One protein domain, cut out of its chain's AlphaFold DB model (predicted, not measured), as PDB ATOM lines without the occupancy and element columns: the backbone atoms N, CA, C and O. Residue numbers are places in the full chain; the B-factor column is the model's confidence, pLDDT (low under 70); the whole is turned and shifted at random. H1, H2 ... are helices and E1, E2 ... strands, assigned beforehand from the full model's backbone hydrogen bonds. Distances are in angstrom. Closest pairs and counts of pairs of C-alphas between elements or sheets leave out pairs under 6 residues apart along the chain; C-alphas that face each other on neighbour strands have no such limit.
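This is residues 247 to 452 of the 542 residues of the protein "Leucine rich repeat (LRR) protein" of Ruminococcus flavefaciens (UniProt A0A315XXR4). With little regular structure, the chain winds in stacked turns: parallel sheets E8 E9 E10 E11 E12 and E2 E3 E4, with the antiparallel meander E5 E6 E7 between, and H1 packing on E11. Printed are 206 residues, 56 in named elements, E1 to E11, H1, E12, mostly strand. The whole is compact, radius of gyration of the C-alphas 16.5 A, spanning 50 by 36 by 29 A.

E11, residues 429 to 432, and E12, 448 to 451, are parallel, with N 430 and O 448 within hydrogen-bond range at 2.9 A. With H1, residues 437 to 443, every O i to N i+4 pair within range, they make a strand-helix-strand unit, its crossover right-handed. The closest C-alphas of E11 and H1, Ala 432 and Tyr 439, are 5.5 A apart.

E1, residues 247 to 250, begins at C-alpha (105.417, 92.335, 98.961) and E12 ends at (153.508, 76.386, 97.610). E2, residues 261 to 266, spans 13.4 A.

Residues 398 to 428 are one long link. Residues 315 to 319, 407 to 410 and 418 to 424 are under pLDDT 70.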
ATOM      1  N   VAL A 247     104.384  92.746  97.998       91.81
ATOM      2  CA  VAL A 247     105.417  92.335  98.961       91.81
ATOM      3  C   VAL A 247     106.763  92.544  98.285       91.81
ATOM      4  O   VAL A 247     107.012  91.981  97.216       91.81
ATOM      5  N   THR A 248     107.624  93.368  98.875       88.50
ATOM      6  CA  THR A 248     108.896  93.743  98.241       88.50
ATOM      7  C   THR A 248     110.116  93.341  99.041       88.50
ATOM      8  O   THR A 248     111.215  93.413  98.503       88.50
ATOM      9  N   GLU A 249     109.977  92.891 100.282       91.12
ATOM     10  CA  GLU A 249     111.133  92.588 101.126       91.12
ATOM     11  C   GLU A 249     110.905  91.332 101.974       91.12
ATOM     12  O   GLU A 249     109.773  90.947 102.284       91.12
ATOM     13  N   ILE A 250     112.011  90.702 102.365       95.75
ATOM     14  CA  ILE A 250     112.065  89.723 103.451       95.75
ATOM     15  C   ILE A 250     112.955  90.324 104.532       95.75
ATOM     16  O   ILE A 250     114.111  90.653 104.249       95.75
ATOM     17  N   GLU A 251     112.412  90.497 105.738       92.88
ATOM     18  CA  GLU A 251     113.109  91.172 106.830       92.88
ATOM     19  C   GLU A 251     114.365  90.419 107.281       92.88
ATOM     20  O   GLU A 251     114.518  89.201 107.121       92.88
ATOM     21  N   GLN A 252     115.269  91.172 107.899       91.56
ATOM     22  CA  GLN A 252     116.441  90.628 108.548       91.56
ATOM     23  C   GLN A 252     116.012  89.637 109.634       91.56
ATOM     24  O   GLN A 252     115.180  89.938 110.486       91.56
ATOM     25  N   ASN A 253     116.625  88.451 109.618       92.81
ATOM     26  CA  ASN A 253     116.308  87.331 110.510       92.81
ATOM     27  C   ASN A 253     114.863  86.788 110.441       92.81
ATOM     28  O   ASN A 253     114.526  85.971 111.294       92.81
ATOM     29  N   ALA A 254     114.031  87.177 109.464       94.88
ATOM     30  CA  ALA A 254     112.599  86.840 109.435       94.88
ATOM     31  C   ALA A 254     112.292  85.348 109.686       94.88
ATOM     32  O   ALA A 254     111.420  84.997 110.472       94.88
ATOM     33  N   PHE A 255     113.045  84.453 109.049       98.06
ATOM     34  CA  PHE A 255     112.902  83.001 109.174       98.06
ATOM     35  C   PHE A 255     114.115  82.346 109.837       98.06
ATOM     36  O   PHE A 255     114.262  81.125 109.772       98.06
ATOM     37  N   LYS A 256     114.996  83.120 110.476       97.38
ATOM     38  CA  LYS A 256     116.226  82.597 111.073       97.38
ATOM     39  C   LYS A 256     115.926  81.479 112.075       97.38
ATOM     40  O   LYS A 256     115.135  81.656 112.996       97.38
ATOM     41  N   GLY A 257     116.601  80.343 111.918       96.50
ATOM     42  CA  GLY A 257     116.458  79.181 112.795       96.50
ATOM     43  C   GLY A 257     115.138  78.428 112.630       96.50
ATOM     44  O   GLY A 257     114.770  77.673 113.526       96.50
ATOM     45  N   SER A 258     114.414  78.609 111.520       95.94
ATOM     46  CA  SER A 258     113.206  77.824 111.229       95.94
ATOM     47  C   SER A 258     113.583  76.390 110.834       95.94
ATOM     48  O   SER A 258     113.590  76.032 109.658       95.94
ATOM     49  N   GLU A 259     113.926  75.560 111.821       93.81
ATOM     50  CA  GLU A 259     114.386  74.173 111.636       93.81
ATOM     51  C   GLU A 259     113.310  73.238 111.065       93.81
ATOM     52  O   GLU A 259     113.614  72.120 110.685       93.81
ATOM     53  N   ASN A 260     112.053  73.670 110.990       95.06
ATOM     54  CA  ASN A 260     110.945  72.927 110.390       95.06
ATOM     55  C   ASN A 260     110.669  73.310 108.924       95.06
ATOM     56  O   ASN A 260     109.851  72.649 108.276       95.06
ATOM     57  N   LEU A 261     111.286  74.383 108.412       98.12
ATOM     58  CA  LEU A 261     111.076  74.892 107.057       98.12
ATOM     59  C   LEU A 261     111.842  74.040 106.043       98.12
ATOM     60  O   LEU A 261     113.064  74.051 106.027       98.12
ATOM     61  N   VAL A 262     111.126  73.345 105.159       98.25
ATOM     62  CA  VAL A 262     111.683  72.428 104.151       98.25
ATOM     63  C   VAL A 262     111.785  73.061 102.767       98.25
ATOM     64  O   VAL A 262     112.702  72.740 102.003       98.25
ATOM     65  N   SER A 263     110.865  73.955 102.406       98.25
ATOM     66  CA  SER A 263     110.938  74.672 101.131       98.25
ATOM     67  C   SER A 263     110.344  76.074 101.205       98.25
ATOM     68  O   SER A 263     109.409  76.325 101.965       98.25
ATOM     69  N   VAL A 264     110.875  76.987 100.390       98.50
ATOM     70  CA  VAL A 264     110.323  78.338 100.238       98.50
ATOM     71  C   VAL A 264     110.258  78.748  98.769       98.50
ATOM     72  O   VAL A 264     111.220  78.597  98.013       98.50
ATOM     73  N   THR A 265     109.111  79.286  98.362       98.50
ATOM     74  CA  THR A 265     108.949  80.009  97.097       98.50
ATOM     75  C   THR A 265     108.916  81.507  97.386       98.50
ATOM     76  O   THR A 265     108.045  81.976  98.112       98.50
ATOM     77  N   ILE A 266     109.868  82.252  96.828       98.12
ATOM     78  CA  ILE A 266     110.029  83.698  96.984       98.12
ATOM     79  C   ILE A 266     109.319  84.406  95.824       98.12
ATOM     80  O   ILE A 266     109.613  84.141  94.648       98.12
ATOM     81  N   GLY A 267     108.375  85.288  96.164       96.19
ATOM     82  CA  GLY A 267     107.544  86.046  95.230       96.19
ATOM     83  C   GLY A 267     108.334  86.940  94.271       96.19
ATOM     84  O   GLY A 267     109.464  87.350  94.537       96.19
ATOM     85  N   LYS A 268     107.729  87.260  93.129       93.56
ATOM     86  CA  LYS A 268     108.377  87.941  91.998       93.56
ATOM     87  C   LYS A 268     108.721  89.402  92.278       93.56
ATOM     88  O   LYS A 268     109.574  89.978  91.605       93.56
ATOM     89  N   ASN A 269     107.996  90.008  93.217       92.56
ATOM     90  CA  ASN A 269     108.098  91.424  93.549       92.56
ATOM     91  C   ASN A 269     109.126  91.703  94.645       92.56
ATOM     92  O   ASN A 269     109.417  92.874  94.876       92.56
ATOM     93  N   ILE A 270     109.696  90.665  95.266       94.75
ATOM     94  CA  ILE A 270     110.760  90.810  96.258       94.75
ATOM     95  C   ILE A 270     111.965  91.503  95.606       94.75
ATOM     96  O   ILE A 270     112.388  91.127  94.515       94.75
ATOM     97  N   ARG A 271     112.458  92.557  96.259       89.00
ATOM     98  CA  ARG A 271     113.552  93.466  95.875       89.00
ATOM     99  C   ARG A 271     114.681  93.525  96.904       89.00
ATOM    100  O   ARG A 271     115.705  94.148  96.628       89.00
ATOM    101  N   ASP A 272     114.495  92.917  98.071       87.69
ATOM    102  CA  ASP A 272     115.564  92.734  99.046       87.69
ATOM    103  C   ASP A 272     115.285  91.487  99.892       87.69
ATOM    104  O   ASP A 272     114.247  91.384 100.555       87.69
ATOM    105  N   VAL A 273     116.203  90.523  99.857       97.00
ATOM    106  CA  VAL A 273     116.278  89.454 100.858       97.00
ATOM    107  C   VAL A 273     117.322  89.893 101.874       97.00
ATOM    108  O   VAL A 273     118.516  89.769 101.605       97.00
ATOM    109  N   LYS A 274     116.896  90.435 103.019       94.00
ATOM    110  CA  LYS A 274     117.817  91.072 103.967       94.00
ATOM    111  C   LYS A 274     118.738  90.068 104.667       94.00
ATOM    112  O   LYS A 274     118.626  88.846 104.536       94.00
ATOM    113  N   ASN A 275     119.696  90.620 105.408       92.38
ATOM    114  CA  ASN A 275     120.734  89.866 106.100       92.38
ATOM    115  C   ASN A 275     120.128  88.756 106.966       92.38
ATOM    116  O   ASN A 275     119.142  88.970 107.670       92.38
ATOM    117  N   SER A 276     120.737  87.572 106.932       95.69
ATOM    118  CA  SER A 276     120.334  86.437 107.773       95.69
ATOM    119  C   SER A 276     118.859  86.003 107.675       95.69
ATOM    120  O   SER A 276     118.393  85.275 108.549       95.69
ATOM    121  N   ALA A 277     118.114  86.408 106.636       98.06
ATOM    122  CA  ALA A 277     116.672  86.157 106.517       98.06
ATOM    123  C   ALA A 277     116.266  84.686 106.728       98.06
ATOM    124  O   ALA A 277     115.270  84.434 107.393       98.06
ATOM    125  N   PHE A 278     117.042  83.727 106.219       98.56
ATOM    126  CA  PHE A 278     116.834  82.281 106.375       98.56
ATOM    127  C   PHE A 278     118.021  81.591 107.058       98.56
ATOM    128  O   PHE A 278     118.217  80.387 106.902       98.56
ATOM    129  N   GLU A 279     118.847  82.324 107.803       97.56
ATOM    130  CA  GLU A 279     120.030  81.747 108.444       97.56
ATOM    131  C   GLU A 279     119.651  80.555 109.346       97.56
ATOM    132  O   GLU A 279     118.691  80.633 110.107       97.56
ATOM    133  N   ASN A 280     120.407  79.458 109.288       96.75
ATOM    134  CA  ASN A 280     120.200  78.242 110.086       96.75
ATOM    135  C   ASN A 280     118.814  77.581 109.931       96.75
ATOM    136  O   ASN A 280     118.358  76.894 110.843       96.75
ATOM    137  N   CYS A 281     118.142  77.727 108.785       97.81
ATOM    138  CA  CYS A 281     117.016  76.851 108.431       97.81
ATOM    139  C   CYS A 281     117.559  75.471 108.018       97.81
ATOM    140  O   CYS A 281     117.742  75.184 106.837       97.81
ATOM    141  N   THR A 282     117.908  74.630 108.991       97.06
ATOM    142  CA  THR A 282     118.685  73.395 108.777       97.06
ATOM    143  C   THR A 282     117.964  72.333 107.943       97.06
ATOM    144  O   THR A 282     118.633  71.609 107.203       97.06
ATOM    145  N   ASP A 283     116.630  72.289 107.965       97.69
ATOM    146  CA  ASP A 283     115.819  71.385 107.131       97.69
ATOM    147  C   ASP A 283     115.460  71.969 105.751       97.69
ATOM    148  O   ASP A 283     114.884  71.258 104.917       97.69
ATOM    149  N   LEU A 284     115.826  73.228 105.461       98.44
ATOM    150  CA  LEU A 284     115.486  73.898 104.203       98.44
ATOM    151  C   LEU A 284     116.239  73.246 103.049       98.44
ATOM    152  O   LEU A 284     117.453  73.370 102.949       98.44
ATOM    153  N   LYS A 285     115.516  72.563 102.157       98.00
ATOM    154  CA  LYS A 285     116.084  71.799 101.033       98.00
ATOM    155  C   LYS A 285     116.102  72.557  99.722       98.00
ATOM    156  O   LYS A 285     116.996  72.342  98.903       98.00
ATOM    157  N   THR A 286     115.092  73.395  99.495       96.88
ATOM    158  CA  THR A 286     114.912  74.096  98.218       96.88
ATOM    159  C   THR A 286     114.406  75.516  98.423       96.88
ATOM    160  O   THR A 286     113.488  75.765  99.205       96.88
ATOM    161  N   VAL A 287     114.993  76.441  97.669       98.62
ATOM    162  CA  VAL A 287     114.568  77.839  97.577       98.62
ATOM    163  C   VAL A 287     114.287  78.130  96.108       98.62
ATOM    164  O   VAL A 287     115.148  77.925  95.245       98.62
ATOM    165  N   LYS A 288     113.079  78.600  95.807       98.19
ATOM    166  CA  LYS A 288     112.662  78.950  94.449       98.19
ATOM    167  C   LYS A 288     112.376  80.440  94.350       98.19
ATOM    168  O   LYS A 288     111.462  80.927  95.001       98.19
ATOM    169  N   PHE A 289     113.083  81.146  93.476       97.19
ATOM    170  CA  PHE A 289     112.780  82.537  93.143       97.19
ATOM    171  C   PHE A 289     111.812  82.604  91.959       97.19
ATOM    172  O   PHE A 289     112.019  81.940  90.943       97.19
ATOM    173  N   THR A 290     110.759  83.414  92.056       95.62
ATOM    174  CA  THR A 290     109.832  83.681  90.934       95.62
ATOM    175  C   THR A 290     110.078  85.032  90.253       95.62
ATOM    176  O   THR A 290     109.460  85.328  89.234       95.62
ATOM    177  N   GLY A 291     111.030  85.812  90.771       91.69
ATOM    178  CA  GLY A 291     111.547  87.057  90.203       91.69
ATOM    179  C   GLY A 291     113.043  87.205  90.480       91.69
ATOM    180  O   GLY A 291     113.696  86.252  90.905       91.69
ATOM    181  N   ASP A 292     113.589  88.390  90.226       90.44
ATOM    182  CA  ASP A 292     114.958  88.753  90.611       90.44
ATOM    183  C   ASP A 292     114.898  89.614  91.883       90.44
ATOM    184  O   ASP A 292     114.272  90.685  91.835       90.44
ATOM    185  N   PRO A 293     115.515  89.166  92.996       90.00
ATOM    186  CA  PRO A 293     115.442  89.857  94.265       90.00
ATOM    187  C   PRO A 293     116.193  91.181  94.276       90.00
ATOM    188  O   PRO A 293     116.039  91.873  95.255       90.00
ATOM    189  N   GLY A 294     117.014  91.559  93.288       87.75
ATOM    190  CA  GLY A 294     117.740  92.845  93.271       87.75
ATOM    191  C   GLY A 294     118.838  93.011  94.337       87.75
ATOM    192  O   GLY A 294     119.844  93.661  94.074       87.75
ATOM    193  N   ARG A 295     118.696  92.385  95.510       88.31
ATOM    194  CA  ARG A 295     119.710  92.242  96.552       88.31
ATOM    195  C   ARG A 295     119.463  90.977  97.375       88.31
ATOM    196  O   ARG A 295     118.331  90.669  97.744       88.31
ATOM    197  N   ILE A 296     120.549  90.277  97.693       95.69
ATOM    198  CA  ILE A 296     120.596  89.218  98.702       95.69
ATOM    199  C   ILE A 296     121.631  89.635  99.748       95.69
ATOM    200  O   ILE A 296     122.787  89.895  99.424       95.69
ATOM    201  N   GLY A 297     121.196  89.771 100.996       93.31
ATOM    202  CA  GLY A 297     122.027  90.216 102.102       93.31
ATOM    203  C   GLY A 297     123.021  89.143 102.567       93.31
ATOM    204  O   GLY A 297     122.754  87.944 102.423       93.31
ATOM    205  N   PRO A 298     124.145  89.548 103.187       90.62
ATOM    206  CA  PRO A 298     125.063  88.622 103.839       90.62
ATOM    207  C   PRO A 298     124.340  87.647 104.771       90.62
ATOM    208  O   PRO A 298     123.387  88.011 105.468       90.62
ATOM    209  N   ARG A 299     124.799  86.393 104.774       94.06
ATOM    210  CA  ARG A 299     124.252  85.287 105.581       94.06
ATOM    211  C   ARG A 299     122.778  84.944 105.331       94.06
ATOM    212  O   ARG A 299     122.254  84.109 106.061       94.06
ATOM    213  N   ALA A 300     122.117  85.503 104.310       97.75
ATOM    214  CA  ALA A 300     120.690  85.269 104.059       97.75
ATOM    215  C   ALA A 300     120.302  83.781 104.038       97.75
ATOM    216  O   ALA A 300     119.224  83.447 104.507       97.75
ATOM    217  N   PHE A 301     121.187  82.896 103.565       98.19
ATOM    218  CA  PHE A 301     120.990  81.439 103.551       98.19
ATOM    219  C   PHE A 301     122.124  80.665 104.249       98.19
ATOM    220  O   PHE A 301     122.298  79.468 104.011       98.19
ATOM    221  N   ALA A 302     122.928  81.326 105.088       94.44
ATOM    222  CA  ALA A 302     124.036  80.670 105.783       94.44
ATOM    223  C   ALA A 302     123.518  79.581 106.735       94.44
ATOM    224  O   ALA A 302     122.481  79.752 107.375       94.44
ATOM    225  N   GLY A 303     124.223  78.450 106.819       93.56
ATOM    226  CA  GLY A 303     123.861  77.357 107.729       93.56
ATOM    227  C   GLY A 303     122.588  76.582 107.351       93.56
ATOM    228  O   GLY A 303     122.133  75.747 108.130       93.56
ATOM    229  N   CYS A 304     122.018  76.794 106.157       97.31
ATOM    230  CA  CYS A 304     120.942  75.952 105.620       97.31
ATOM    231  C   CYS A 304     121.515  74.605 105.145       97.31
ATOM    232  O   CYS A 304     121.678  74.363 103.948       97.31
ATOM    233  N   THR A 305     121.902  73.741 106.081       95.88
ATOM    234  CA  THR A 305     122.709  72.531 105.827       95.88
ATOM    235  C   THR A 305     122.030  71.476 104.951       95.88
ATOM    236  O   THR A 305     122.723  70.626 104.397       95.88
ATOM    237  N   SER A 306     120.709  71.544 104.767       97.81
ATOM    238  CA  SER A 306     119.972  70.696 103.819       97.81
ATOM    239  C   SER A 306     119.765  71.326 102.436       97.81
ATOM    240  O   SER A 306     119.257  70.645 101.547       97.81
ATOM    241  N   LEU A 307     120.140  72.593 102.221       98.38
ATOM    242  CA  LEU A 307     119.825  73.329 100.994       98.38
ATOM    243  C   LEU A 307     120.744  72.881  99.862       98.38
ATOM    244  O   LEU A 307     121.927  73.215  99.846       98.38
ATOM    245  N   GLU A 308     120.208  72.122  98.906       96.69
ATOM    246  CA  GLU A 308     121.010  71.508  97.836       96.69
ATOM    247  C   GLU A 308     121.095  72.381  96.575       96.69
ATOM    248  O   GLU A 308     122.083  72.308  95.836       96.69
ATOM    249  N   ALA A 309     120.069  73.198  96.315       97.19
ATOM    250  CA  ALA A 309     120.000  74.053  95.134       97.19
ATOM    251  C   ALA A 309     119.008  75.217  95.284       97.19
ATOM    252  O   ALA A 309     117.919  75.074  95.848       97.19
ATOM    253  N   PHE A 310     119.358  76.340  94.659       98.44
ATOM    254  CA  PHE A 310     118.419  77.399  94.295       98.44
ATOM    255  C   PHE A 310     117.802  77.111  92.922       98.44
ATOM    256  O   PHE A 310     118.449  76.529  92.051       98.44
ATOM    257  N   THR A 311     116.555  77.523  92.692       97.31
ATOM    258  CA  THR A 311     115.896  77.378  91.381       97.31
ATOM    259  C   THR A 311     115.065  78.602  91.008       97.31
ATOM    260  O   THR A 311     114.758  79.448  91.850       97.31
ATOM    261  N   GLY A 312     114.673  78.683  89.735       92.56
ATOM    262  CA  GLY A 312     113.865  79.779  89.208       92.56
ATOM    263  C   GLY A 312     114.712  80.987  88.811       92.56
ATOM    264  O   GLY A 312     115.770  80.804  88.215       92.56
ATOM    265  N   MET A 313     114.237  82.184  89.165       88.12
ATOM    266  CA  MET A 313     114.734  83.507  88.760       88.12
ATOM    267  C   MET A 313     114.255  83.939  87.364       88.12
ATOM    268  O   MET A 313     114.327  83.193  86.386       88.12
ATOM    269  N   ASP A 314     113.707  85.152  87.280       77.06
ATOM    270  CA  ASP A 314     113.093  85.660  86.052       77.06
ATOM    271  C   ASP A 314     114.151  86.111  85.034       77.06
ATOM    272  O   ASP A 314     114.702  87.210  85.101       77.06
ATOM    273  N   SER A 315     114.392  85.258  84.038       67.62
ATOM    274  CA  SER A 315     115.309  85.531  82.925       67.62
ATOM    275  C   SER A 315     114.869  86.669  81.986       67.62
ATOM    276  O   SER A 315     115.673  87.091  81.145       67.62
ATOM    277  N   SER A 316     113.629  87.162  82.109       66.81
ATOM    278  CA  SER A 316     113.074  88.254  81.296       66.81
ATOM    279  C   SER A 316     113.283  89.646  81.902       66.81
ATOM    280  O   SER A 316     113.162  90.643  81.184       66.81
ATOM    281  N   ASN A 317     113.668  89.739  83.181       64.50
ATOM    282  CA  ASN A 317     114.013  91.011  83.807       64.50
ATOM    283  C   ASN A 317     115.225  91.633  83.091       64.50
ATOM    284  O   ASN A 317     116.269  91.002  82.972       64.50
ATOM    285  N   ILE A 318     115.099  92.875  82.619       57.06
ATOM    286  CA  ILE A 318     116.167  93.579  81.891       57.06
ATOM    287  C   ILE A 318     117.337  94.008  82.787       57.06
ATOM    288  O   ILE A 318     118.413  94.291  82.271       57.06
ATOM    289  N   TYR A 319     117.135  94.072  84.107       60.50
ATOM    290  CA  TYR A 319     118.154  94.527  85.056       60.50
ATOM    291  C   TYR A 319     119.070  93.408  85.568       60.50
ATOM    292  O   TYR A 319     120.085  93.753  86.156       60.50
ATOM    293  N   LYS A 320     118.715  92.127  85.332       71.25
ATOM    294  CA  LYS A 320     119.434  90.886  85.716       71.25
ATOM    295  C   LYS A 320     120.548  91.127  86.734       71.25
ATOM    296  O   LYS A 320     121.721  91.179  86.363       71.25
ATOM    297  N   THR A 321     120.184  91.304  87.997       87.81
ATOM    298  CA  THR A 321     121.170  91.447  89.069       87.81
ATOM    299  C   THR A 321     121.727  90.083  89.435       87.81
ATOM    300  O   THR A 321     122.929  89.952  89.644       87.81
ATOM    301  N   TYR A 322     120.881  89.052  89.445       92.75
ATOM    302  CA  TYR A 322     121.295  87.691  89.761       92.75
ATOM    303  C   TYR A 322     120.952  86.702  88.643       92.75
ATOM    304  O   TYR A 322     120.041  86.905  87.836       92.75
ATOM    305  N   LYS A 323     121.682  85.584  88.618       93.00
ATOM    306  CA  LYS A 323     121.345  84.379  87.854       93.00
ATOM    307  C   LYS A 323     121.610  83.128  88.683       93.00
ATOM    308  O   LYS A 323     122.509  83.111  89.522       93.00
ATOM    309  N   ILE A 324     120.884  82.057  88.379       95.44
ATOM    310  CA  ILE A 324     121.137  80.730  88.940       95.44
ATOM    311  C   ILE A 324     121.765  79.845  87.865       95.44
ATOM    312  O   ILE A 324     121.205  79.694  86.781       95.44
ATOM    313  N   VAL A 325     122.914  79.240  88.173       94.00
ATOM    314  CA  VAL A 325     123.569  78.228  87.328       94.00
ATOM    315  C   VAL A 325     123.915  77.032  88.208       94.00
ATOM    316  O   VAL A 325     124.534  77.196  89.256       94.00
ATOM    317  N   ASP A 326     123.461  75.837  87.825       94.75
ATOM    318  CA  ASP A 326     123.658  74.579  88.570       94.75
ATOM    319  C   ASP A 326     123.277  74.647  90.061       94.75
ATOM    320  O   ASP A 326     123.892  74.023  90.935       94.75
ATOM    321  N   GLY A 327     122.228  75.417  90.352       96.81
ATOM    322  CA  GLY A 327     121.705  75.613  91.700       96.81
ATOM    323  C   GLY A 327     122.497  76.593  92.566       96.81
ATOM    324  O   GLY A 327     122.203  76.669  93.752       96.81
ATOM    325  N   VAL A 328     123.470  77.320  92.007       98.19
ATOM    326  CA  VAL A 328     124.289  78.349  92.678       98.19
ATOM    327  C   VAL A 328     123.863  79.736  92.196       98.19
ATOM    328  O   VAL A 328     123.590  79.907  91.006       98.19
ATOM    329  N   ILE A 329     123.808  80.718  93.099       97.88
ATOM    330  CA  ILE A 329     123.462  82.104  92.763       97.88
ATOM    331  C   ILE A 329     124.734  82.889  92.445       97.88
ATOM    332  O   ILE A 329     125.663  82.958  93.250       97.88
ATOM    333  N   TYR A 330     124.726  83.537  91.285       96.06
ATOM    334  CA  TYR A 330     125.755  84.464  90.829       96.06
ATOM    335  C   TYR A 330     125.149  85.845  90.654       96.06
ATOM    336  O   TYR A 330     124.016  85.970  90.188       96.06
ATOM    337  N   ARG A 331     125.926  86.869  90.974       92.25
ATOM    338  CA  ARG A 331     125.562  88.264  90.807       92.25
ATOM    339  C   ARG A 331     126.175  88.803  89.517       92.25
ATOM    340  O   ARG A 331     127.390  88.856  89.370       92.25
ATOM    341  N   THR A 332     125.345  89.146  88.543       87.56
ATOM    342  CA  THR A 332     125.764  89.439  87.167       87.56
ATOM    343  C   THR A 332     126.184  90.879  86.916       87.56
ATOM    344  O   THR A 332     126.957  91.098  85.992       87.56
ATOM    345  N   ASP A 333     125.715  91.842  87.709       80.88
ATOM    346  CA  ASP A 333     126.121  93.252  87.603       80.88
ATOM    347  C   ASP A 333     127.554  93.493  88.102       80.88
ATOM    348  O   ASP A 333     128.222  94.392  87.597       80.88
ATOM    349  N   MET A 334     128.031  92.685  89.056       76.31
ATOM    350  CA  MET A 334     129.414  92.739  89.563       76.31
ATOM    351  C   MET A 334     130.295  91.579  89.092       76.31
ATOM    352  O   MET A 334     131.513  91.669  89.174       76.31
ATOM    353  N   GLY A 335     129.694  90.515  88.553       87.00
ATOM    354  CA  GLY A 335     130.429  89.318  88.162       87.00
ATOM    355  C   GLY A 335     130.889  88.510  89.371       87.00
ATOM    356  O   GLY A 335     132.026  88.070  89.402       87.00
ATOM    357  N   ASP A 336     130.019  88.286  90.356       92.88
ATOM    358  CA  ASP A 336     130.395  87.637  91.614       92.88
ATOM    359  C   ASP A 336     129.678  86.304  91.834       92.88
ATOM    360  O   ASP A 336     128.586  86.050  91.313       92.88
ATOM    361  N   LEU A 337     130.278  85.442  92.654       98.00
ATOM    362  CA  LEU A 337     129.582  84.308  93.252       98.00
ATOM    363  C   LEU A 337     128.938  84.784  94.554       98.00
ATOM    364  O   LEU A 337     129.640  85.095  95.515       98.00
ATOM    365  N   ALA A 338     127.605  84.820  94.565       97.31
ATOM    366  CA  ALA A 338     126.824  85.388  95.657       97.31
ATOM    367  C   ALA A 338     126.506  84.356  96.742       97.31
ATOM    368  O   ALA A 338     126.785  84.568  97.916       97.31
ATOM    369  N   VAL A 339     125.924  83.214  96.349       98.38
ATOM    370  CA  VAL A 339     125.492  82.184  97.305       98.38
ATOM    371  C   VAL A 339     125.681  80.786  96.732       98.38
ATOM    372  O   VAL A 339     125.066  80.406  95.730       98.38
ATOM    373  N   TYR A 340     126.488  79.993  97.424       98.50
ATOM    374  CA  TYR A 340     126.644  78.563  97.237       98.50
ATOM    375  C   TYR A 340     125.805  77.809  98.283       98.50
ATOM    376  O   TYR A 340     125.955  78.067  99.477       98.50
ATOM    377  N   PRO A 341     124.926  76.868  97.891       98.19
ATOM    378  CA  PRO A 341     124.064  76.182  98.852       98.19
ATOM    379  C   PRO A 341     124.862  75.374  99.891       98.19
ATOM    380  O   PRO A 341     125.695  74.535  99.533       98.19
ATOM    381  N   SER A 342     124.597  75.576 101.184       96.94
ATOM    382  CA  SER A 342     125.340  74.915 102.271       96.94
ATOM    383  C   SER A 342     125.135  73.388 102.316       96.94
ATOM    384  O   SER A 342     126.015  72.659 102.774       96.94
ATOM    385  N   GLY A 343     124.018  72.879 101.790       97.31
ATOM    386  CA  GLY A 343     123.741  71.444 101.656       97.31
ATOM    387  C   GLY A 343     124.188  70.818 100.333       97.31
ATOM    388  O   GLY A 343     124.052  69.607 100.149       97.31
ATOM    389  N   LYS A 344     124.739  71.598  99.392       97.69
ATOM    390  CA  LYS A 344     125.232  71.067  98.113       97.69
ATOM    391  C   LYS A 344     126.463  70.186  98.346       97.69
ATOM    392  O   LYS A 344     127.466  70.636  98.894       97.69
ATOM    393  N   LYS A 345     126.377  68.931  97.892       97.19
ATOM    394  CA  LYS A 345     127.273  67.815  98.261       97.19
ATOM    395  C   LYS A 345     128.570  67.701  97.452       97.19
ATOM    396  O   LYS A 345     129.293  66.718  97.600       97.19
ATOM    397  N   ASN A 346     128.859  68.644  96.558       97.06
ATOM    398  CA  ASN A 346     130.114  68.620  95.809       97.06
ATOM    399  C   ASN A 346     131.299  68.774  96.772       97.06
ATOM    400  O   ASN A 346     131.322  69.695  97.580       97.06
ATOM    401  N   THR A 347     132.295  67.898  96.646       98.12
ATOM    402  CA  THR A 347     133.527  67.935  97.452       98.12
ATOM    403  C   THR A 347     134.621  68.795  96.822       98.12
ATOM    404  O   THR A 347     135.573  69.179  97.495       98.12
ATOM    405  N   PHE A 348     134.482  69.125  95.540       97.69
ATOM    406  CA  PHE A 348     135.384  69.989  94.792       97.69
ATOM    407  C   PHE A 348     134.579  71.056  94.055       97.69
ATOM    408  O   PHE A 348     133.562  70.741  93.427       97.69
ATOM    409  N   PHE A 349     135.056  72.297  94.096       97.94
ATOM    410  CA  PHE A 349     134.482  73.400  93.339       97.94
ATOM    411  C   PHE A 349     135.582  74.343  92.856       97.94
ATOM    412  O   PHE A 349     136.393  74.829  93.640       97.94
ATOM    413  N   SER A 350     135.598  74.616  91.554       95.69
ATOM    414  CA  SER A 350     136.447  75.646  90.964       95.69
ATOM    415  C   SER A 350     135.572  76.823  90.574       95.69
ATOM    416  O   SER A 350     134.555  76.631  89.907       95.69
ATOM    417  N   ILE A 351     135.948  78.025  91.017       94.81
ATOM    418  CA  ILE A 351     135.198  79.239  90.699       94.81
ATOM    419  C   ILE A 351     135.160  79.411  89.165       94.81
ATOM    420  O   ILE A 351     136.225  79.440  88.543       94.81
ATOM    421  N   PRO A 352     133.972  79.513  88.535       88.25
ATOM    422  CA  PRO A 352     133.858  79.614  87.080       88.25
ATOM    423  C   PRO A 352     134.512  80.871  86.492       88.25
ATOM    424  O   PRO A 352     134.726  81.858  87.196       88.25
ATOM    425  N   ASN A 353     134.782  80.846  85.183       80.56
ATOM    426  CA  ASN A 353     135.334  81.993  84.458       80.56
ATOM    427  C   ASN A 353     134.400  83.217  84.513       80.56
ATOM    428  O   ASN A 353     133.175  83.074  84.494       80.56
ATOM    429  N   GLY A 354     134.990  84.412  84.564       76.31
ATOM    430  CA  GLY A 354     134.285  85.692  84.641       76.31
ATOM    431  C   GLY A 354     133.799  86.077  86.041       76.31
ATOM    432  O   GLY A 354     133.101  87.079  86.164       76.31
ATOM    433  N   ILE A 355     134.142  85.302  87.078       88.50
ATOM    434  CA  ILE A 355     133.784  85.615  88.465       88.50
ATOM    435  C   ILE A 355     134.912  86.377  89.169       88.50
ATOM    436  O   ILE A 355     135.935  85.795  89.520       88.50
ATOM    437  N   GLN A 356     134.720  87.670  89.400       85.19
ATOM    438  CA  GLN A 356     135.728  88.578  89.938       85.19
ATOM    439  C   GLN A 356     135.791  88.572  91.466       85.19
ATOM    440  O   GLN A 356     136.881  88.742  92.025       85.19
ATOM    441  N   ALA A 357     134.674  88.343  92.160       92.88
ATOM    442  CA  ALA A 357     134.678  88.192  93.608       92.88
ATOM    443  C   ALA A 357     133.805  87.044  94.127       92.88
ATOM    444  O   ALA A 357     132.871  86.557  93.488       92.88
ATOM    445  N   ILE A 358     134.143  86.611  95.339       97.75
ATOM    446  CA  ILE A 358     133.327  85.722  96.162       97.75
ATOM    447  C   ILE A 358     132.714  86.594  97.252       97.75
ATOM    448  O   ILE A 358     133.460  87.131  98.076       97.75
ATOM    449  N   GLU A 359     131.391  86.778  97.216       95.75
ATOM    450  CA  GLU A 359     130.662  87.688  98.107       95.75
ATOM    451  C   GLU A 359     130.761  87.265  99.589       95.75
ATOM    452  O   GLU A 359     131.145  86.128  99.905       95.75
ATOM    453  N   PRO A 360     130.432  88.174 100.531       92.56
ATOM    454  CA  PRO A 360     130.412  87.836 101.945       92.56
ATOM    455  C   PRO A 360     129.535  86.615 102.223       92.56
ATOM    456  O   PRO A 360     128.386  86.541 101.791       92.56
ATOM    457  N   ASN A 361     130.086  85.664 102.975       93.69
ATOM    458  CA  ASN A 361     129.399  84.442 103.396       93.69
ATOM    459  C   ASN A 361     128.921  83.504 102.272       93.69
ATOM    460  O   ASN A 361     128.076  82.640 102.522       93.69
ATOM    461  N   ALA A 362     129.470  83.621 101.059       97.44
ATOM    462  CA  ALA A 362     128.973  82.886  99.899       97.44
ATOM    463  C   ALA A 362     128.933  81.355 100.080       97.44
ATOM    464  O   ALA A 362     127.994  80.726  99.606       97.44
ATOM    465  N   PHE A 363     129.899  80.743 100.774       97.56
ATOM    466  CA  PHE A 363     129.922  79.299 101.070       97.56
ATOM    467  C   PHE A 363     129.652  78.981 102.546       97.56
ATOM    468  O   PHE A 363     129.847  77.837 102.961       97.56
ATOM    469  N   THR A 364     129.237  79.958 103.361       94.06
ATOM    470  CA  THR A 364     129.172  79.771 104.815       94.06
ATOM    471  C   THR A 364     128.322  78.561 105.206       94.06
ATOM    472  O   THR A 364     127.177  78.402 104.770       94.06
ATOM    473  N   GLY A 365     128.882  77.703 106.059       93.31
ATOM    474  CA  GLY A 365     128.185  76.524 106.569       93.31
ATOM    475  C   GLY A 365     128.169  75.330 105.614       93.31
ATOM    476  O   GLY A 365     127.469  74.359 105.905       93.31
ATOM    477  N   ASN A 366     128.863  75.365 104.464       96.88
ATOM    478  CA  ASN A 366     128.834  74.221 103.554       96.88
ATOM    479  C   ASN A 366     129.510  72.989 104.180       96.88
ATOM    480  O   ASN A 366     130.706  72.985 104.476       96.88
ATOM    481  N   ALA A 367     128.729  71.922 104.352       94.38
ATOM    482  CA  ALA A 367     129.143  70.749 105.118       94.38
ATOM    483  C   ALA A 367     130.001  69.740 104.334       94.38
ATOM    484  O   ALA A 367     130.498  68.783 104.929       94.38
ATOM    485  N   TYR A 368     130.160  69.917 103.018       97.44
ATOM    486  CA  TYR A 368     130.661  68.870 102.119       97.44
ATOM    487  C   TYR A 368     131.874  69.278 101.288       97.44
ATOM    488  O   TYR A 368     132.638  68.409 100.872       97.44
ATOM    489  N   ILE A 369     132.049  70.571 101.023       97.69
ATOM    490  CA  ILE A 369     133.126  71.064 100.180       97.69
ATOM    491  C   ILE A 369     134.470  70.815 100.864       97.69
ATOM    492  O   ILE A 369     134.706  71.248 101.990       97.69
ATOM    493  N   GLU A 370     135.350  70.086 100.187       98.50
ATOM    494  CA  GLU A 370     136.680  69.754 100.693       98.50
ATOM    495  C   GLU A 370     137.752  70.617 100.038       98.50
ATOM    496  O   GLU A 370     138.694  71.031 100.708       98.50
ATOM    497  N   ASN A 371     137.605  70.914  98.747       97.94
ATOM    498  CA  ASN A 371     138.612  71.620  97.967       97.94
ATOM    499  C   ASN A 371     137.959  72.734  97.151       97.94
ATOM    500  O   ASN A 371     137.045  72.481  96.358       97.94
ATOM    501  N   ILE A 372     138.455  73.956  97.324       98.50
ATOM    502  CA  ILE A 372     138.023  75.117  96.550       98.50
ATOM    503  C   ILE A 372     139.201  75.652  95.753       98.50
ATOM    504  O   ILE A 372     140.274  75.904  96.296       98.50
ATOM    505  N   VAL A 373     138.987  75.852  94.456       96.69
ATOM    506  CA  VAL A 373     139.955  76.488  93.566       96.69
ATOM    507  C   VAL A 373     139.443  77.868  93.199       96.69
ATOM    508  O   VAL A 373     138.446  77.967  92.489       96.69
ATOM    509  N   CYS A 374     140.150  78.902  93.646       95.50
ATOM    510  CA  CYS A 374     140.022  80.293  93.226       95.50
ATOM    511  C   CYS A 374     141.043  80.561  92.104       95.50
ATOM    512  O   CYS A 374     142.235  80.727  92.396       95.50
ATOM    513  N   PRO A 375     140.622  80.564  90.825       86.12
ATOM    514  CA  PRO A 375     141.514  80.826  89.706       86.12
ATOM    515  C   PRO A 375     141.978  82.285  89.680       86.12
ATOM    516  O   PRO A 375     141.665  83.093  90.551       86.12
ATOM    517  N   GLU A 376     142.737  82.628  88.650       73.50
ATOM    518  CA  GLU A 376     143.470  83.895  88.560       73.50
ATOM    519  C   GLU A 376     142.587  85.124  88.379       73.50
ATOM    520  O   GLU A 376     142.971  86.209  88.795       73.50
ATOM    521  N   TRP A 377     141.395  84.953  87.813       78.44
ATOM    522  CA  TRP A 377     140.420  86.030  87.646       78.44
ATOM    523  C   TRP A 377     139.677  86.385  88.943       78.44
ATOM    524  O   TRP A 377     138.969  87.389  88.986       78.44
ATOM    525  N   VAL A 378     139.831  85.594  90.014       86.81
ATOM    526  CA  VAL A 378     139.234  85.909  91.318       86.81
ATOM    527  C   VAL A 378     140.087  86.979  91.995       86.81
ATOM    528  O   VAL A 378     141.162  86.703  92.527       86.81
ATOM    529  N   ASN A 379     139.602  88.214  91.967       86.25
ATOM    530  CA  ASN A 379     140.275  89.394  92.501       86.25
ATOM    531  C   ASN A 379     140.017  89.592  93.992       86.25
ATOM    532  O   ASN A 379     140.879  90.115  94.698       86.25
ATOM    533  N   THR A 380     138.837  89.200  94.481       91.94
ATOM    534  CA  THR A 380     138.444  89.433  95.877       91.94
ATOM    535  C   THR A 380     137.776  88.210  96.498       91.94
ATOM    536  O   THR A 380     136.844  87.633  95.945       91.94
ATOM    537  N   ILE A 381     138.225  87.846  97.697       96.56
ATOM    538  CA  ILE A 381     137.595  86.855  98.569       96.56
ATOM    539  C   ILE A 381     137.102  87.612  99.803       96.56
ATOM    540  O   ILE A 381     137.910  88.080 100.613       96.56
ATOM    541  N   CYS A 382     135.784  87.794  99.912       92.94
ATOM    542  CA  CYS A 382     135.187  88.617 100.959       92.94
ATOM    543  C   CYS A 382     135.220  87.956 102.346       92.94
ATOM    544  O   CYS A 382     135.460  86.758 102.490       92.94
ATOM    545  N   GLU A 383     134.952  88.754 103.384       88.50
ATOM    546  CA  GLU A 383     134.832  88.273 104.764       88.50
ATOM    547  C   GLU A 383     133.766  87.167 104.872       88.50
ATOM    548  O   GLU A 383     132.717  87.221 104.232       88.50
ATOM    549  N   GLY A 384     134.074  86.110 105.627       90.31
ATOM    550  CA  GLY A 384     133.179  84.968 105.816       90.31
ATOM    551  C   GLY A 384     132.974  84.056 104.596       90.31
ATOM    552  O   GLY A 384     132.245  83.071 104.718       90.31
ATOM    553  N   ALA A 385     133.601  84.332 103.441       95.25
ATOM    554  CA  ALA A 385     133.359  83.614 102.181       95.25
ATOM    555  C   ALA A 385     133.360  82.083 102.328       95.25
ATOM    556  O   ALA A 385     132.478  81.432 101.777       95.25
ATOM    557  N   PHE A 386     134.286  81.525 103.116       95.31
ATOM    558  CA  PHE A 386     134.402  80.093 103.414       95.31
ATOM    559  C   PHE A 386     134.350  79.810 104.922       95.31
ATOM    560  O   PHE A 386     135.083  78.963 105.444       95.31
ATOM    561  N   ALA A 387     133.532  80.570 105.651       91.69
ATOM    562  CA  ALA A 387     133.336  80.360 107.078       91.69
ATOM    563  C   ALA A 387     132.535  79.081 107.365       91.69
ATOM    564  O   ALA A 387     131.675  78.681 106.583       91.69
ATOM    565  N   GLU A 388     132.793  78.456 108.513       91.19
ATOM    566  CA  GLU A 388     132.025  77.307 109.015       91.19
ATOM    567  C   GLU A 388     131.886  76.160 107.993       91.19
ATOM    568  O   GLU A 388     130.845  75.520 107.900       91.19
ATOM    569  N   CYS A 389     132.933  75.900 107.205       94.56
ATOM    570  CA  CYS A 389     132.963  74.801 106.238       94.56
ATOM    571  C   CYS A 389     133.700  73.589 106.846       94.56
ATOM    572  O   CYS A 389     134.921  73.464 106.671       94.56
ATOM    573  N   PRO A 390     133.031  72.681 107.587       94.06
ATOM    574  CA  PRO A 390     133.702  71.664 108.404       94.06
ATOM    575  C   PRO A 390     134.527  70.655 107.598       94.06
ATOM    576  O   PRO A 390     135.499  70.113 108.122       94.06
ATOM    577  N   ALA A 391     134.165  70.414 106.336       96.62
ATOM    578  CA  ALA A 391     134.857  69.477 105.454       96.62
ATOM    579  C   ALA A 391     136.032  70.102 104.680       96.62
ATOM    580  O   ALA A 391     136.810  69.359 104.082       96.62
ATOM    581  N   LEU A 392     136.190  71.432 104.705       97.50
ATOM    582  CA  LEU A 392     137.150  72.152 103.865       97.50
ATOM    583  C   LEU A 392     138.600  71.832 104.259       97.50
ATOM    584  O   LEU A 392     139.058  72.161 105.354       97.50
ATOM    585  N   LYS A 393     139.340  71.211 103.346       97.50
ATOM    586  CA  LYS A 393     140.735  70.778 103.498       97.50
ATOM    587  C   LYS A 393     141.703  71.643 102.708       97.50
ATOM    588  O   LYS A 393     142.842  71.781 103.142       97.50
ATOM    589  N   GLU A 394     141.269  72.216 101.590       97.94
ATOM    590  CA  GLU A 394     142.137  72.990 100.708       97.94
ATOM    591  C   GLU A 394     141.420  74.206 100.119       97.94
ATOM    592  O   GLU A 394     140.302  74.100  99.608       97.94
ATOM    593  N   VAL A 395     142.099  75.354 100.142       98.19
ATOM    594  CA  VAL A 395     141.753  76.514  99.315       98.19
ATOM    595  C   VAL A 395     142.964  76.884  98.468       98.19
ATOM    596  O   VAL A 395     143.997  77.303  98.991       98.19
ATOM    597  N   SER A 396     142.830  76.730  97.157       96.25
ATOM    598  CA  SER A 396     143.841  77.101  96.172       96.25
ATOM    599  C   SER A 396     143.577  78.500  95.631       96.25
ATOM    600  O   SER A 396     142.506  78.739  95.078       96.25
ATOM    601  N   VAL A 397     144.543  79.414  95.746       95.56
ATOM    602  CA  VAL A 397     144.435  80.791  95.236       95.56
ATOM    603  C   VAL A 397     145.519  81.044  94.194       95.56
ATOM    604  O   VAL A 397     146.698  81.172  94.523       95.56
ATOM    605  N   TYR A 398     145.110  81.126  92.928       85.56
ATOM    606  CA  TYR A 398     146.024  81.310  91.793       85.56
ATOM    607  C   TYR A 398     146.259  82.785  91.430       85.56
ATOM    608  O   TYR A 398     147.244  83.117  90.762       85.56
ATOM    609  N   ASN A 399     145.397  83.699  91.886       81.88
ATOM    610  CA  ASN A 399     145.660  85.131  91.782       81.88
ATOM    611  C   ASN A 399     146.591  85.578  92.919       81.88
ATOM    612  O   ASN A 399     146.177  85.661  94.076       81.88
ATOM    613  N   GLY A 400     147.850  85.883  92.594       83.31
ATOM    614  CA  GLY A 400     148.830  86.315  93.590       83.31
ATOM    615  C   GLY A 400     148.574  87.704  94.183       83.31
ATOM    616  O   GLY A 400     149.208  88.050  95.180       83.31
ATOM    617  N   GLU A 401     147.641  88.467  93.610       85.12
ATOM    618  CA  GLU A 401     147.192  89.784  94.072       85.12
ATOM    619  C   GLU A 401     145.773  89.776  94.662       85.12
ATOM    620  O   GLU A 401     145.270  90.833  95.045       85.12
ATOM    621  N   ALA A 402     145.129  88.607  94.791       87.75
ATOM    622  CA  ALA A 402     143.774  88.519  95.331       87.75
ATOM    623  C   ALA A 402     143.661  89.191  96.705       87.75
ATOM    624  O   ALA A 402     144.412  88.889  97.640       87.75
ATOM    625  N   ARG A 403     142.677  90.075  96.861       90.81
ATOM    626  CA  ARG A 403     142.344  90.692  98.143       90.81
ATOM    627  C   ARG A 403     141.555  89.697  98.982       90.81
ATOM    628  O   ARG A 403     140.424  89.364  98.645       90.81
ATOM    629  N   ILE A 404     142.133  89.253 100.095       92.19
ATOM    630  CA  ILE A 404     141.454  88.383 101.063       92.19
ATOM    631  C   ILE A 404     141.033  89.240 102.259       92.19
ATOM    632  O   ILE A 404     141.878  89.654 103.058       92.19
ATOM    633  N   MET A 405     139.738  89.553 102.348       86.12
ATOM    634  CA  MET A 405     139.191  90.500 103.326       86.12
ATOM    635  C   MET A 405     138.920  89.849 104.681       86.12
ATOM    636  O   MET A 405     138.461  88.710 104.747       86.12
ATOM    637  N   ASN A 406     139.181  90.590 105.758       73.94
ATOM    638  CA  ASN A 406     138.908  90.194 107.141       73.94
ATOM    639  C   ASN A 406     138.885  91.468 108.002       73.94
ATOM    640  O   ASN A 406     139.900  91.813 108.610       73.94
ATOM    641  N   GLU A 407     137.798  92.240 107.927       56.16
ATOM    642  CA  GLU A 407     137.785  93.590 108.492       56.16
ATOM    643  C   GLU A 407     137.186  93.662 109.894       56.16
ATOM    644  O   GLU A 407     137.561  94.595 110.610       56.16
ATOM    645  N   LYS A 408     136.240  92.790 110.302       52.91
ATOM    646  CA  LYS A 408     135.431  93.130 111.491       52.91
ATOM    647  C   LYS A 408     135.177  92.030 112.509       52.91
ATOM    648  O   LYS A 408     135.250  92.369 113.686       52.91
ATOM    649  N   THR A 409     134.960  90.768 112.152       54.25
ATOM    650  CA  THR A 409     134.714  89.724 113.174       54.25
ATOM    651  C   THR A 409     134.799  88.290 112.657       54.25
ATOM    652  O   THR A 409     135.037  87.390 113.455       54.25
ATOM    653  N   GLU A 410     134.597  88.036 111.363       63.38
ATOM    654  CA  GLU A 410     134.427  86.678 110.835       63.38
ATOM    655  C   GLU A 410     135.688  86.168 110.129       63.38
ATOM    656  O   GLU A 410     136.402  86.896 109.437       63.38
ATOM    657  N   CYS A 411     135.979  84.872 110.273       80.06
ATOM    658  CA  CYS A 411     137.104  84.280 109.558       80.06
ATOM    659  C   CYS A 411     136.754  84.079 108.075       80.06
ATOM    660  O   CYS A 411     135.753  83.445 107.759       80.06
ATOM    661  N   THR A 412     137.605  84.552 107.159       89.69
ATOM    662  CA  THR A 412     137.441  84.344 105.706       89.69
ATOM    663  C   THR A 412     137.444  82.865 105.320       89.69
ATOM    664  O   THR A 412     136.675  82.454 104.458       89.69
ATOM    665  N   VAL A 413     138.313  82.071 105.959       91.69
ATOM    666  CA  VAL A 413     138.462  80.626 105.740       91.69
ATOM    667  C   VAL A 413     138.496  79.941 107.102       91.69
ATOM    668  O   VAL A 413     139.464  80.104 107.846       91.69
ATOM    669  N   CYS A 414     137.467  79.175 107.460       89.50
ATOM    670  CA  CYS A 414     137.504  78.360 108.675       89.50
ATOM    671  C   CYS A 414     136.628  77.110 108.601       89.50
ATOM    672  O   CYS A 414     135.593  77.093 107.941       89.50
ATOM    673  N   ASN A 415     137.020  76.065 109.338       91.50
ATOM    674  CA  ASN A 415     136.181  74.873 109.481       91.50
ATOM    675  C   ASN A 415     135.070  75.063 110.517       91.50
ATOM    676  O   ASN A 415     134.021  74.439 110.425       91.50
ATOM    677  N   SER A 416     135.306  75.922 111.504       85.06
ATOM    678  CA  SER A 416     134.342  76.305 112.531       85.06
ATOM    679  C   SER A 416     134.588  77.751 112.944       85.06
ATOM    680  O   SER A 416     135.711  78.250 112.843       85.06
ATOM    681  N   TYR A 417     133.569  78.437 113.437       71.38
ATOM    682  CA  TYR A 417     133.717  79.778 113.986       71.38
ATOM    683  C   TYR A 417     133.478  79.734 115.498       71.38
ATOM    684  O   TYR A 417     132.453  79.237 115.952       71.38
ATOM    685  N   ASP A 418     134.447  80.215 116.279       67.00
ATOM    686  CA  ASP A 418     134.282  80.456 117.714       67.00
ATOM    687  C   ASP A 418     134.735  81.895 118.005       67.00
ATOM    688  O   ASP A 418     135.935  82.173 117.941       67.00
ATOM    689  N   PRO A 419     133.811  82.820 118.323       61.19
ATOM    690  CA  PRO A 419     134.138  84.222 118.572       61.19
ATOM    691  C   PRO A 419     135.014  84.431 119.820       61.19
ATOM    692  O   PRO A 419     135.514  85.533 120.037       61.19
ATOM    693  N   LYS A 420     135.199  83.402 120.661       63.06
ATOM    694  CA  LYS A 420     136.037  83.451 121.868       63.06
ATOM    695  C   LYS A 420     137.454  82.928 121.637       63.06
ATOM    696  O   LYS A 420     138.294  83.080 122.525       63.06
ATOM    697  N   VAL A 421     137.731  82.306 120.488       57.97
ATOM    698  CA  VAL A 421     139.035  81.700 120.191       57.97
ATOM    699  C   VAL A 421     139.786  82.559 119.168       57.97
ATOM    700  O   VAL A 421     139.298  82.752 118.055       57.97
ATOM    701  N   PRO A 422     140.995  83.056 119.490       53.50
ATOM    702  CA  PRO A 422     141.819  83.774 118.526       53.50
ATOM    703  C   PRO A 422     142.259  82.833 117.392       53.50
ATOM    704  O   PRO A 422     142.922  81.830 117.648       53.50
ATOM    705  N   LEU A 423     141.850  83.166 116.161       56.81
ATOM    706  CA  LEU A 423     142.366  82.724 114.852       56.81
ATOM    707  C   LEU A 423     143.180  81.413 114.864       56.81
ATOM    708  O   LEU A 423     144.399  81.464 114.762       56.81
ATOM    709  N   ASN A 424     142.518  80.252 114.970       59.28
ATOM    710  CA  ASN A 424     143.067  78.948 114.547       59.28
ATOM    711  C   ASN A 424     141.985  77.859 114.419       59.28
ATOM    712  O   ASN A 424     142.070  76.775 114.998       59.28
ATOM    713  N   THR A 425     140.940  78.136 113.639       74.50
ATOM    714  CA  THR A 425     139.867  77.162 113.376       74.50
ATOM    715  C   THR A 425     139.920  76.535 111.981       74.50
ATOM    716  O   THR A 425     139.075  75.700 111.661       74.50
ATOM    717  N   TYR A 426     140.908  76.884 111.148       89.25
ATOM    718  CA  TYR A 426     141.142  76.212 109.868       89.25
ATOM    719  C   TYR A 426     142.284  75.201 109.982       89.25
ATOM    720  O   TYR A 426     143.412  75.557 110.313       89.25
ATOM    721  N   LYS A 427     141.988  73.927 109.714       88.75
ATOM    722  CA  LYS A 427     142.951  72.810 109.790       88.75
ATOM    723  C   LYS A 427     143.469  72.366 108.419       88.75
ATOM    724  O   LYS A 427     144.355  71.506 108.346       88.75
ATOM    725  N   GLY A 428     142.886  72.920 107.358       93.38
ATOM    726  CA  GLY A 428     143.271  72.670 105.979       93.38
ATOM    727  C   GLY A 428     144.565  73.371 105.582       93.38
ATOM    728  O   GLY A 428     145.351  73.804 106.428       93.38
ATOM    729  N   VAL A 429     144.792  73.449 104.276       96.19
ATOM    730  CA  VAL A 429     145.953  74.097 103.672       96.19
ATOM    731  C   VAL A 429     145.514  75.195 102.712       96.19
ATOM    732  O   VAL A 429     144.518  75.064 102.001       96.19
ATOM    733  N   ILE A 430     146.278  76.281 102.688       96.56
ATOM    734  CA  ILE A 430     146.179  77.297 101.644       96.56
ATOM    735  C   ILE A 430     147.242  76.985 100.595       96.56
ATOM    736  O   ILE A 430     148.432  76.950 100.919       96.56
ATOM    737  N   MET A 431     146.824  76.754  99.349       96.44
ATOM    738  CA  MET A 431     147.752  76.646  98.224       96.44
ATOM    739  C   MET A 431     147.935  78.036  97.617       96.44
ATOM    740  O   MET A 431     146.968  78.641  97.150       96.44
ATOM    741  N   ALA A 432     149.159  78.555  97.638       93.62
ATOM    742  CA  ALA A 432     149.464  79.896  97.144       93.62
ATOM    743  C   ALA A 432     150.892  79.976  96.595       93.62
ATOM    744  O   ALA A 432     151.764  79.193  96.971       93.62
ATOM    745  N   TYR A 433     151.157  80.942  95.718       85.38
ATOM    746  CA  TYR A 433     152.525  81.261  95.308       85.38
ATOM    747  C   TYR A 433     153.286  81.962  96.437       85.38
ATOM    748  O   TYR A 433     152.691  82.740  97.188       85.38
ATOM    749  N   MET A 434     154.601  81.745  96.517       82.69
ATOM    750  CA  MET A 434     155.479  82.497  97.424       82.69
ATOM    751  C   MET A 434     155.282  84.010  97.226       82.69
ATOM    752  O   MET A 434     155.091  84.465  96.100       82.69
ATOM    753  N   ASP A 435     155.279  84.773  98.320       81.38
ATOM    754  CA  ASP A 435     155.112  86.239  98.358       81.38
ATOM    755  C   ASP A 435     153.775  86.818  97.851       81.38
ATOM    756  O   ASP A 435     153.572  88.041  97.917       81.38
ATOM    757  N   SER A 436     152.829  85.973  97.428       87.56
ATOM    758  CA  SER A 436     151.464  86.395  97.086       87.56
ATOM    759  C   SER A 436     150.702  86.982  98.281       87.56
ATOM    760  O   SER A 436     151.054  86.784  99.449       87.56
ATOM    761  N   THR A 437     149.605  87.685  97.999       91.00
ATOM    762  CA  THR A 437     148.659  88.150  99.024       91.00
ATOM    763  C   THR A 437     148.093  86.990  99.839       91.00
ATOM    764  O   THR A 437     148.029  87.090 101.062       91.00
ATOM    765  N   ALA A 438     147.750  85.872  99.193       92.81
ATOM    766  CA  ALA A 438     147.251  84.667  99.852       92.81
ATOM    767  C   ALA A 438     148.302  84.017 100.761       92.81
ATOM    768  O   ALA A 438     147.986  83.649 101.893       92.81
ATOM    769  N   TYR A 439     149.556  83.949 100.304       92.69
ATOM    770  CA  TYR A 439     150.679  83.481 101.117       92.69
ATOM    771  C   TYR A 439     150.840  84.338 102.373       92.69
ATOM    772  O   TYR A 439     150.774  83.818 103.482       92.69
ATOM    773  N   LYS A 440     150.959  85.663 102.214       91.88
ATOM    774  CA  LYS A 440     151.113  86.602 103.341       91.88
ATOM    775  C   LYS A 440     149.922  86.542 104.295       91.88
ATOM    776  O   LYS A 440     150.089  86.592 105.510       91.88
ATOM    777  N   TRP A 441     148.709  86.429 103.755       91.19
ATOM    778  CA  TRP A 441     147.484  86.315 104.542       91.19
ATOM    779  C   TRP A 441     147.472  85.054 105.415       91.19
ATOM    780  O   TRP A 441     147.072  85.138 106.581       91.19
ATOM    781  N   ALA A 442     147.913  83.920 104.863       91.38
ATOM    782  CA  ALA A 442     147.987  82.641 105.559       91.38
ATOM    783  C   ALA A 442     149.148  82.592 106.567       91.38
ATOM    784  O   ALA A 442     148.958  82.114 107.686       91.38
ATOM    785  N   ASP A 443     150.310  83.145 106.207       90.56
ATOM    786  CA  ASP A 443     151.523  83.180 107.035       90.56
ATOM    787  C   ASP A 443     151.318  84.039 108.288       90.56
ATOM    788  O   ASP A 443     151.528  83.576 109.409       90.56
ATOM    789  N   ASN A 444     150.726  85.229 108.125       88.38
ATOM    790  CA  ASN A 444     150.339  86.107 109.237       88.38
ATOM    791  C   ASN A 444     149.351  85.456 110.224       88.38
ATOM    792  O   ASN A 444     149.149  85.967 111.325       88.38
ATOM    793  N   ARG A 445     148.699  84.358 109.825       85.00
ATOM    794  CA  ARG A 445     147.739  83.593 110.634       85.00
ATOM    795  C   ARG A 445     148.284  82.238 111.079       85.00
ATOM    796  O   ARG A 445     147.533  81.466 111.663       85.00
ATOM    797  N   ALA A 446     149.556  81.943 110.804       88.12
ATOM    798  CA  ALA A 446     150.183  80.652 111.075       88.12
ATOM    799  C   ALA A 446     149.392  79.453 110.507       88.12
ATOM    800  O   ALA A 446     149.390  78.362 111.084       88.12
ATOM    801  N   LEU A 447     148.706  79.648 109.374       88.81
ATOM    802  CA  LEU A 447     148.003  78.573 108.679       88.81
ATOM    803  C   LEU A 447     149.002  77.668 107.954       88.81
ATOM    804  O   LEU A 447     150.119  78.065 107.623       88.81
ATOM    805  N   ARG A 448     148.590  76.433 107.658       93.81
ATOM    806  CA  ARG A 448     149.393  75.537 106.820       93.81
ATOM    807  C   ARG A 448     149.353  76.032 105.377       93.81
ATOM    808  O   ARG A 448     148.275  76.202 104.810       93.81
ATOM    809  N   ILE A 449     150.527  76.209 104.782       94.75
ATOM    810  CA  ILE A 449     150.686  76.673 103.403       94.75
ATOM    811  C   ILE A 449     151.374  75.579 102.596       94.75
ATOM    812  O   ILE A 449     152.320  74.945 103.067       94.75
ATOM    813  N   VAL A 450     150.911  75.376 101.370       95.44
ATOM    814  CA  VAL A 450     151.603  74.578 100.361       95.44
ATOM    815  C   VAL A 450     151.872  75.489  99.170       95.44
ATOM    816  O   VAL A 450     150.983  76.189  98.689       95.44
ATOM    817  N   LEU A 451     153.122  75.520  98.715       90.50
ATOM    818  CA  LEU A 451     153.508  76.386  97.610       90.50
ATOM    819  C   LEU A 451     153.008  75.808  96.287       90.50
ATOM    820  O   LEU A 451     153.257  74.640  95.980       90.50
ATOM    821  N   LEU A 452     152.335  76.640  95.495       81.62
ATOM    822  CA  LEU A 452     152.071  76.334  94.093       81.62
ATOM    823  C   LEU A 452     153.402  76.239  93.332       81.62
ATOM    824  O   LEU A 452     154.366  76.937  93.647       81.62
TER     825      LEU A 452